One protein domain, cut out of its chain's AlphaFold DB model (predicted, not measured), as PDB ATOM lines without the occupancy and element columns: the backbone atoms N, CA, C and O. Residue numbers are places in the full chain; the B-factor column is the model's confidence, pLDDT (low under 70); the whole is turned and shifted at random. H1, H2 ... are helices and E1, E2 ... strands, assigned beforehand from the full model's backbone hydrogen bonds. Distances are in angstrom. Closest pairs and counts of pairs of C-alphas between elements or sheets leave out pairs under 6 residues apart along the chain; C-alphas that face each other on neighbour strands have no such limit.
ATOM      1  N   ALA A   4      97.595 170.264 176.223       87.81
ATOM      2  CA  ALA A   4      97.554 168.847 175.869       87.81
ATOM      3  C   ALA A   4      98.870 168.327 175.263       87.81
ATOM      4  O   ALA A   4      99.254 167.189 175.507       87.81
ATOM      5  N   LEU A   5      99.591 169.152 174.497       90.94
ATOM      6  CA  LEU A   5     100.871 168.754 173.909       90.94
ATOM      7  C   LEU A   5     101.978 168.717 174.970       90.94
ATOM      8  O   LEU A   5     102.839 167.847 174.918       90.94
ATOM      9  N   ALA A   6     101.935 169.633 175.943       91.50
ATOM     10  CA  ALA A   6     102.884 169.658 177.056       91.50
ATOM     11  C   ALA A   6     102.761 168.406 177.941       91.50
ATOM     12  O   ALA A   6     103.775 167.876 178.382       91.50
ATOM     13  N   ALA A   7     101.543 167.889 178.126       93.19
ATOM     14  CA  ALA A   7     101.294 166.656 178.875       93.19
ATOM     15  C   ALA A   7     101.867 165.390 178.203       93.19
ATOM     16  O   ALA A   7     102.022 164.367 178.863       93.19
ATOM     17  N   LEU A   8     102.183 165.449 176.904       93.19
ATOM     18  CA  LEU A   8     102.767 164.336 176.146       93.19
ATOM     19  C   LEU A   8     104.300 164.329 176.137       93.19
ATOM     20  O   LEU A   8     104.898 163.393 175.605       93.19
ATOM     21  N   VAL A   9     104.940 165.372 176.669       94.75
ATOM     22  CA  VAL A   9     106.398 165.454 176.735       94.75
ATOM     23  C   VAL A   9     106.877 164.626 177.922       94.75
ATOM     24  O   VAL A   9     106.504 164.875 179.067       94.75
ATOM     25  N   SER A  10     107.708 163.631 177.638       90.62
ATOM     26  CA  SER A  10     108.360 162.808 178.649       90.62
ATOM     27  C   SER A  10     109.264 163.661 179.556       90.62
ATOM     28  O   SER A  10     109.738 164.719 179.136       90.62
ATOM     29  N   PRO A  11     109.586 163.204 180.781       92.94
ATOM     30  CA  PRO A  11     110.459 163.945 181.702       92.94
ATOM     31  C   PRO A  11     111.860 164.261 181.151       92.94
ATOM     32  O   PRO A  11     112.504 165.199 181.606       92.94
ATOM     33  N   ASP A  12     112.332 163.493 180.166       88.38
ATOM     34  CA  ASP A  12     113.598 163.703 179.453       88.38
ATOM     35  C   ASP A  12     113.504 164.755 178.328       88.38
ATOM     36  O   ASP A  12     114.470 164.984 177.599       88.38
ATOM     37  N   GLY A  13     112.343 165.397 178.169       91.56
ATOM     38  CA  GLY A  13     112.081 166.376 177.119       91.56
ATOM     39  C   GLY A  13     111.780 165.756 175.752       91.56
ATOM     40  O   GLY A  13     111.757 166.481 174.755       91.56
ATOM     41  N   THR A  14     111.555 164.439 175.666       90.94
ATOM     42  CA  THR A  14     111.224 163.775 174.399       90.94
ATOM     43  C   THR A  14     109.718 163.742 174.138       90.94
ATOM     44  O   THR A  14     108.906 163.617 175.050       90.94
ATOM     45  N   LEU A  15     109.325 163.849 172.866       93.12
ATOM     46  CA  LEU A  15     107.930 163.750 172.428       93.12
ATOM     47  C   LEU A  15     107.819 162.706 171.313       93.12
ATOM     48  O   LEU A  15     108.421 162.851 170.246       93.12
ATOM     49  N   ALA A  16     107.022 161.664 171.542       92.12
ATOM     50  CA  ALA A  16     106.721 160.666 170.523       92.12
ATOM     51  C   ALA A  16     105.606 161.174 169.595       92.12
ATOM     52  O   ALA A  16     104.491 161.451 170.033       92.12
ATOM     53  N   VAL A  17     105.898 161.272 168.295       94.00
ATOM     54  CA  VAL A  17     104.981 161.849 167.304       94.00
ATOM     55  C   VAL A  17     104.808 160.917 166.112       94.00
ATOM     56  O   VAL A  17     105.780 160.398 165.561       94.00
ATOM     57  N   ARG A  18     103.564 160.741 165.655       91.81
ATOM     58  CA  ARG A  18     103.262 160.026 164.408       91.81
ATOM     59  C   ARG A  18     103.163 161.006 163.240       91.81
ATOM     60  O   ARG A  18     102.293 161.870 163.229       91.81
ATOM     61  N   VAL A  19     104.007 160.843 162.223       92.69
ATOM     62  CA  VAL A  19     103.983 161.694 161.020       92.69
ATOM     63  C   VAL A  19     103.059 161.091 159.958       92.69
ATOM     64  O   VAL A  19     103.155 159.906 159.645       92.69
ATOM     65  N   THR A  20     102.155 161.898 159.401       91.62
ATOM     66  CA  THR A  20     101.255 161.523 158.299       91.62
ATOM     67  C   THR A  20     101.535 162.402 157.077       91.62
ATOM     68  O   THR A  20     101.261 163.602 157.127       91.62
ATOM     69  N   PRO A  21     102.105 161.845 155.992       90.75
ATOM     70  CA  PRO A  21     102.414 162.596 154.775       90.75
ATOM     71  C   PRO A  21     101.173 162.845 153.905       90.75
ATOM     72  O   PRO A  21     100.123 162.236 154.117       90.75
ATOM     73  N   LYS A  22     101.313 163.699 152.877       86.50
ATOM     74  CA  LYS A  22     100.248 164.074 151.917       86.50
ATOM     75  C   LYS A  22      98.997 164.678 152.566       86.50
ATOM     76  O   LYS A  22      97.873 164.462 152.107       86.50
ATOM     77  N   ALA A  23      99.179 165.473 153.615       87.62
ATOM     78  CA  ALA A  23      98.080 166.219 154.203       87.62
ATOM     79  C   ALA A  23      97.556 167.277 153.215       87.62
ATOM     80  O   ALA A  23      98.239 168.258 152.927       87.62
ATOM     81  N   ARG A  24      96.331 167.097 152.702       83.00
ATOM     82  CA  ARG A  24      95.688 168.057 151.781       83.00
ATOM     83  C   ARG A  24      95.323 169.396 152.443       83.00
ATOM     84  O   ARG A  24      94.995 170.338 151.738       83.00
ATOM     85  N   GLY A  25      95.391 169.485 153.775       82.38
ATOM     86  CA  GLY A  25      94.983 170.652 154.569       82.38
ATOM     87  C   GLY A  25      96.124 171.458 155.196       82.38
ATOM     88  O   GLY A  25      95.877 172.164 156.167       82.38
ATOM     89  N   GLY A  26      97.356 171.332 154.694       82.44
ATOM     90  CA  GLY A  26      98.525 172.017 155.258       82.44
ATOM     91  C   GLY A  26      99.150 171.303 156.462       82.44
ATOM     92  O   GLY A  26      98.725 170.216 156.861       82.44
ATOM     93  N   GLU A  27     100.215 171.901 156.999       84.88
ATOM     94  CA  GLU A  27     100.937 171.381 158.162       84.88
ATOM     95  C   GLU A  27     100.155 171.670 159.447       84.88
ATOM     96  O   GLU A  27      99.834 172.821 159.736       84.88
ATOM     97  N   ARG A  28      99.839 170.628 160.224       90.94
ATOM     98  CA  ARG A  28      99.171 170.778 161.526       90.94
ATOM     99  C   ARG A  28      99.574 169.687 162.504       90.94
ATOM    100  O   ARG A  28      99.861 168.557 162.103       90.94
ATOM    101  N   ILE A  29      99.542 170.029 163.786       91.69
ATOM    102  CA  ILE A  29      99.788 169.113 164.899       91.69
ATOM    103  C   ILE A  29      98.461 168.927 165.625       91.69
ATOM    104  O   ILE A  29      97.822 169.912 165.980       91.69
ATOM    105  N   VAL A  30      98.031 167.681 165.799       93.88
ATOM    106  CA  VAL A  30      96.788 167.338 166.500       93.88
ATOM    107  C   VAL A  30      97.112 166.295 167.558       93.88
ATOM    108  O   VAL A  30      97.878 165.367 167.294       93.88
ATOM    109  N   VAL A  31      96.548 166.453 168.751       95.12
ATOM    110  CA  VAL A  31      96.555 165.409 169.778       95.12
ATOM    111  C   VAL A  31      95.311 164.553 169.556       95.12
ATOM    112  O   VAL A  31      94.197 165.067 169.590       95.12
ATOM    113  N   GLU A  32      95.509 163.276 169.240       95.31
ATOM    114  CA  GLU A  32      94.437 162.299 169.042       95.31
ATOM    115  C   GLU A  32      94.361 161.399 170.281       95.31
ATOM    116  O   GLU A  32      95.366 160.790 170.664       95.31
ATOM    117  N   ASP A  33      93.182 161.285 170.891       94.00
ATOM    118  CA  ASP A  33      92.935 160.300 171.943       94.00
ATOM    119  C   ASP A  33      92.768 158.920 171.307       94.00
ATOM    120  O   ASP A  33      91.846 158.670 170.526       94.00
ATOM    121  N   THR A  34      93.698 158.013 171.606       92.38
ATOM    122  CA  THR A  34      93.632 156.618 171.162       92.38
ATOM    123  C   THR A  34      93.299 155.709 172.346       92.38
ATOM    124  O   THR A  34      93.521 156.105 173.490       92.38
ATOM    125  N   PRO A  35      92.820 154.470 172.122       90.31
ATOM    126  CA  PRO A  35      92.564 153.518 173.212       90.31
ATOM    127  C   PRO A  35      93.813 153.215 174.058       90.31
ATOM    128  O   PRO A  35      93.707 152.786 175.199       90.31
ATOM    129  N   GLU A  36      94.999 153.444 173.490       90.81
ATOM    130  CA  GLU A  36      96.307 153.266 174.126       90.81
ATOM    131  C   GLU A  36      96.807 154.544 174.833       90.81
ATOM    132  O   GLU A  36      97.928 154.565 175.337       90.81
ATOM    133  N   GLY A  37      96.007 155.618 174.840       92.88
ATOM    134  CA  GLY A  37      96.335 156.929 175.402       92.88
ATOM    135  C   GLY A  37      96.416 158.055 174.359       92.88
ATOM    136  O   GLY A  37      96.335 157.804 173.148       92.88
ATOM    137  N   PRO A  38      96.571 159.313 174.804       93.31
ATOM    138  CA  PRO A  38      96.721 160.464 173.918       93.31
ATOM    139  C   PRO A  38      98.028 160.365 173.117       93.31
ATOM    140  O   PRO A  38      99.084 160.015 173.647       93.31
ATOM    141  N   ARG A  39      97.976 160.661 171.814       94.56
ATOM    142  CA  ARG A  39      99.137 160.620 170.911       94.56
ATOM    143  C   ARG A  39      99.196 161.876 170.047       94.56
ATOM    144  O   ARG A  39      98.203 162.286 169.455       94.56
ATOM    145  N   ALA A  40     100.387 162.456 169.906       95.62
ATOM    146  CA  ALA A  40     100.608 163.574 168.994       95.62
ATOM    147  C   ALA A  40     100.764 163.076 167.547       95.62
ATOM    148  O   ALA A  40     101.576 162.190 167.251       95.62
ATOM    149  N   ARG A  41     100.019 163.679 166.619       93.25
ATOM    150  CA  ARG A  41     100.086 163.391 165.187       93.25
ATOM    151  C   ARG A  41     100.410 164.652 164.398       93.25
ATOM    152  O   ARG A  41      99.717 165.662 164.500       93.25
ATOM    153  N   VAL A  42     101.462 164.579 163.588       94.19
ATOM    154  CA  VAL A  42     101.904 165.672 162.716       94.19
ATOM    155  C   VAL A  42     101.540 165.344 161.281       94.19
ATOM    156  O   VAL A  42     101.946 164.323 160.728       94.19
ATOM    157  N   TRP A  43     100.779 166.234 160.671       90.81
ATOM    158  CA  TRP A  43     100.402 166.172 159.270       90.81
ATOM    159  C   TRP A  43     101.391 167.013 158.467       90.81
ATOM    160  O   TRP A  43     101.559 168.191 158.762       90.81
ATOM    161  N   VAL A  44     102.049 166.416 157.468       92.56
ATOM    162  CA  VAL A  44     102.974 167.123 156.567       92.56
ATOM    163  C   VAL A  44     102.479 167.045 155.126       92.56
ATOM    164  O   VAL A  44     101.998 166.006 154.668       92.56
ATOM    165  N   SER A  45     102.595 168.152 154.395       88.19
ATOM    166  CA  SER A  45     102.227 168.234 152.974       88.19
ATOM    167  C   SER A  45     103.256 167.556 152.060       88.19
ATOM    168  O   SER A  45     102.935 167.196 150.927       88.19
ATOM    169  N   ALA A  46     104.479 167.336 152.561       85.69
ATOM    170  CA  ALA A  46     105.560 166.707 151.817       85.69
ATOM    171  C   ALA A  46     105.169 165.305 151.289       85.69
ATOM    172  O   ALA A  46     104.508 164.530 151.996       85.69
ATOM    173  N   PRO A  47     105.580 164.955 150.054       76.44
ATOM    174  CA  PRO A  47     105.346 163.633 149.487       76.44
ATOM    175  C   PRO A  47     106.068 162.540 150.302       76.44
ATOM    176  O   PRO A  47     107.100 162.807 150.919       76.44
ATOM    177  N   PRO A  48     105.550 161.296 150.299       74.06
ATOM    178  CA  PRO A  48     105.999 160.194 151.150       74.06
ATOM    179  C   PRO A  48     107.307 159.554 150.663       74.06
ATOM    180  O   PRO A  48     107.562 158.393 150.960       74.06
ATOM    181  N   GLU A  49     108.118 160.275 149.893       82.06
ATOM    182  CA  GLU A  49     109.432 159.784 149.494       82.06
ATOM    183  C   GLU A  49     110.302 159.573 150.735       82.06
ATOM    184  O   GLU A  49     110.284 160.391 151.666       82.06
ATOM    185  N   ASP A  50     111.043 158.464 150.742       69.25
ATOM    186  CA  ASP A  50     111.779 157.978 151.905       69.25
ATOM    187  C   ASP A  50     112.622 159.090 152.543       69.25
ATOM    188  O   ASP A  50     113.590 159.603 151.983       69.25
ATOM    189  N   GLY A  51     112.222 159.485 153.753       71.62
ATOM    190  CA  GLY A  51     112.917 160.484 154.561       71.62
ATOM    191  C   GLY A  51     112.521 161.946 154.334       71.62
ATOM    192  O   GLY A  51     112.823 162.752 155.215       71.62
ATOM    193  N   LYS A  52     111.801 162.310 153.262       79.56
ATOM    194  CA  LYS A  52     111.383 163.711 153.029       79.56
ATOM    195  C   LYS A  52     110.332 164.187 154.030       79.56
ATOM    196  O   LYS A  52     110.434 165.300 154.536       79.56
ATOM    197  N   ALA A  53     109.375 163.330 154.388       77.12
ATOM    198  CA  ALA A  53     108.365 163.643 155.404       77.12
ATOM    199  C   ALA A  53     108.982 163.856 156.800       77.12
ATOM    200  O   ALA A  53     108.603 164.782 157.513       77.12
ATOM    201  N   ASN A  54     109.981 163.044 157.162       78.19
ATOM    202  CA  ASN A  54     110.691 163.187 158.436       78.19
ATOM    203  C   ASN A  54     111.572 164.440 158.448       78.19
ATOM    204  O   ASN A  54     111.609 165.146 159.451       78.19
ATOM    205  N   ALA A  55     112.242 164.743 157.330       79.31
ATOM    206  CA  ALA A  55     113.004 165.978 157.185       79.31
ATOM    207  C   ALA A  55     112.097 167.211 157.333       79.31
ATOM    208  O   ALA A  55     112.418 168.105 158.112       79.31
ATOM    209  N   ALA A  56     110.931 167.212 156.679       80.06
ATOM    210  CA  ALA A  56     109.941 168.282 156.798       80.06
ATOM    211  C   ALA A  56     109.420 168.440 158.238       80.06
ATOM    212  O   ALA A  56     109.350 169.557 158.736       80.06
ATOM    213  N   ALA A  57     109.143 167.335 158.939       77.81
ATOM    214  CA  ALA A  57     108.727 167.374 160.343       77.81
ATOM    215  C   ALA A  57     109.823 167.925 161.282       77.81
ATOM    216  O   ALA A  57     109.508 168.602 162.256       77.81
ATOM    217  N   SER A  58     111.102 167.657 160.991       75.88
ATOM    218  CA  SER A  58     112.246 168.152 161.782       75.88
ATOM    219  C   SER A  58     112.678 169.582 161.445       75.88
ATOM    220  O   SER A  58     113.373 170.216 162.232       75.88
ATOM    221  N   SER A  59     112.270 170.091 160.282       70.38
ATOM    222  CA  SER A  59     112.524 171.459 159.829       70.38
ATOM    223  C   SER A  59     111.204 172.218 159.725       70.38
ATOM    224  O   SER A  59     110.830 172.605 158.614       70.38
TER     225      SER A  59
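What this domain is: This is residues 4 to 59 of the 287 residues of an uncharacterized protein of Sphingosinicella soli (UniProt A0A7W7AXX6). A small twisted sheet of three strands is formed by the hairpin of E2 and E3 with E1 added along E3, and the short helix H1 near the end of the printed part only grazes this sheet, mostly by E1. Before E1, residues 4 to 16 make a long stretch with no named element, and its Pro 11 lies at the far end of the whole from Arg 24 in the link from E1 to E2. The printed part has 56 residues with three named strands and then one named helix, in the order E1, E2, E3, H1; the sheet runs E1, E3, E2 and is mixed. The class is mixed, helices and strands, with under half of the residues in named elements. The whole is only just compact, close to loose, with a radius of gyration of the C-alphas of 12.0 A and spans of 31 by 23 by 17 A.

Where its parts are: Start at C-alpha 4, at (97.554, 168.847, 175.869), and go through the unnamed stretch to E1, residues 17 to 20, which begins with C-alpha 17 at (104.981, 161.849, 167.304) and is 9.8 A long. Next come E2, residues 28 to 34, 18.0 A long, and E3, residues 37 to 43, 19.0 A long. Last comes H1, residues 52 to 58, 9.9 A long, ending with C-alpha 58 at (112.246, 168.152, 161.782).

How they stand to each other: Look first at E3, the inner strand. E1 is its parallel neighbour at 44 degrees; the C-alphas of Arg 18 and Arg 41 face each other at 4.7 A, and N 20 and O 42 are within hydrogen-bond range at 2.8 A. On E3 you also find E2 as antiparallel neighbour at 154 degrees, the two forming a hairpin; N 30 and O 41 are 2.9 A apart and N 39 and O 32 are 2.9 A apart, both within hydrogen-bond range. E1 and E2, the edge strands, are apart. The sheet is only just strongly twisted, its C-alphas lying up to 4.0 A off the best plane. H1 is on the sheet but only grazes it, with residues 53 to 57; its closest C-alphas to E1 are those of Asn 54 and Val 19, 7.3 A apart. In H1 every O i to N i+4 pair is within hydrogen-bond range.

The domain as a whole: The two C-alphas farthest apart, those of Pro 11 and Arg 24, are 33.6 A apart. The printed part has no cut. The link from E2 to E3 is tight, and those from E1 to E2 and from E3 to H1 are short. The mean pLDDT of the printed part is 87.6, and residue 50 alone is under 70.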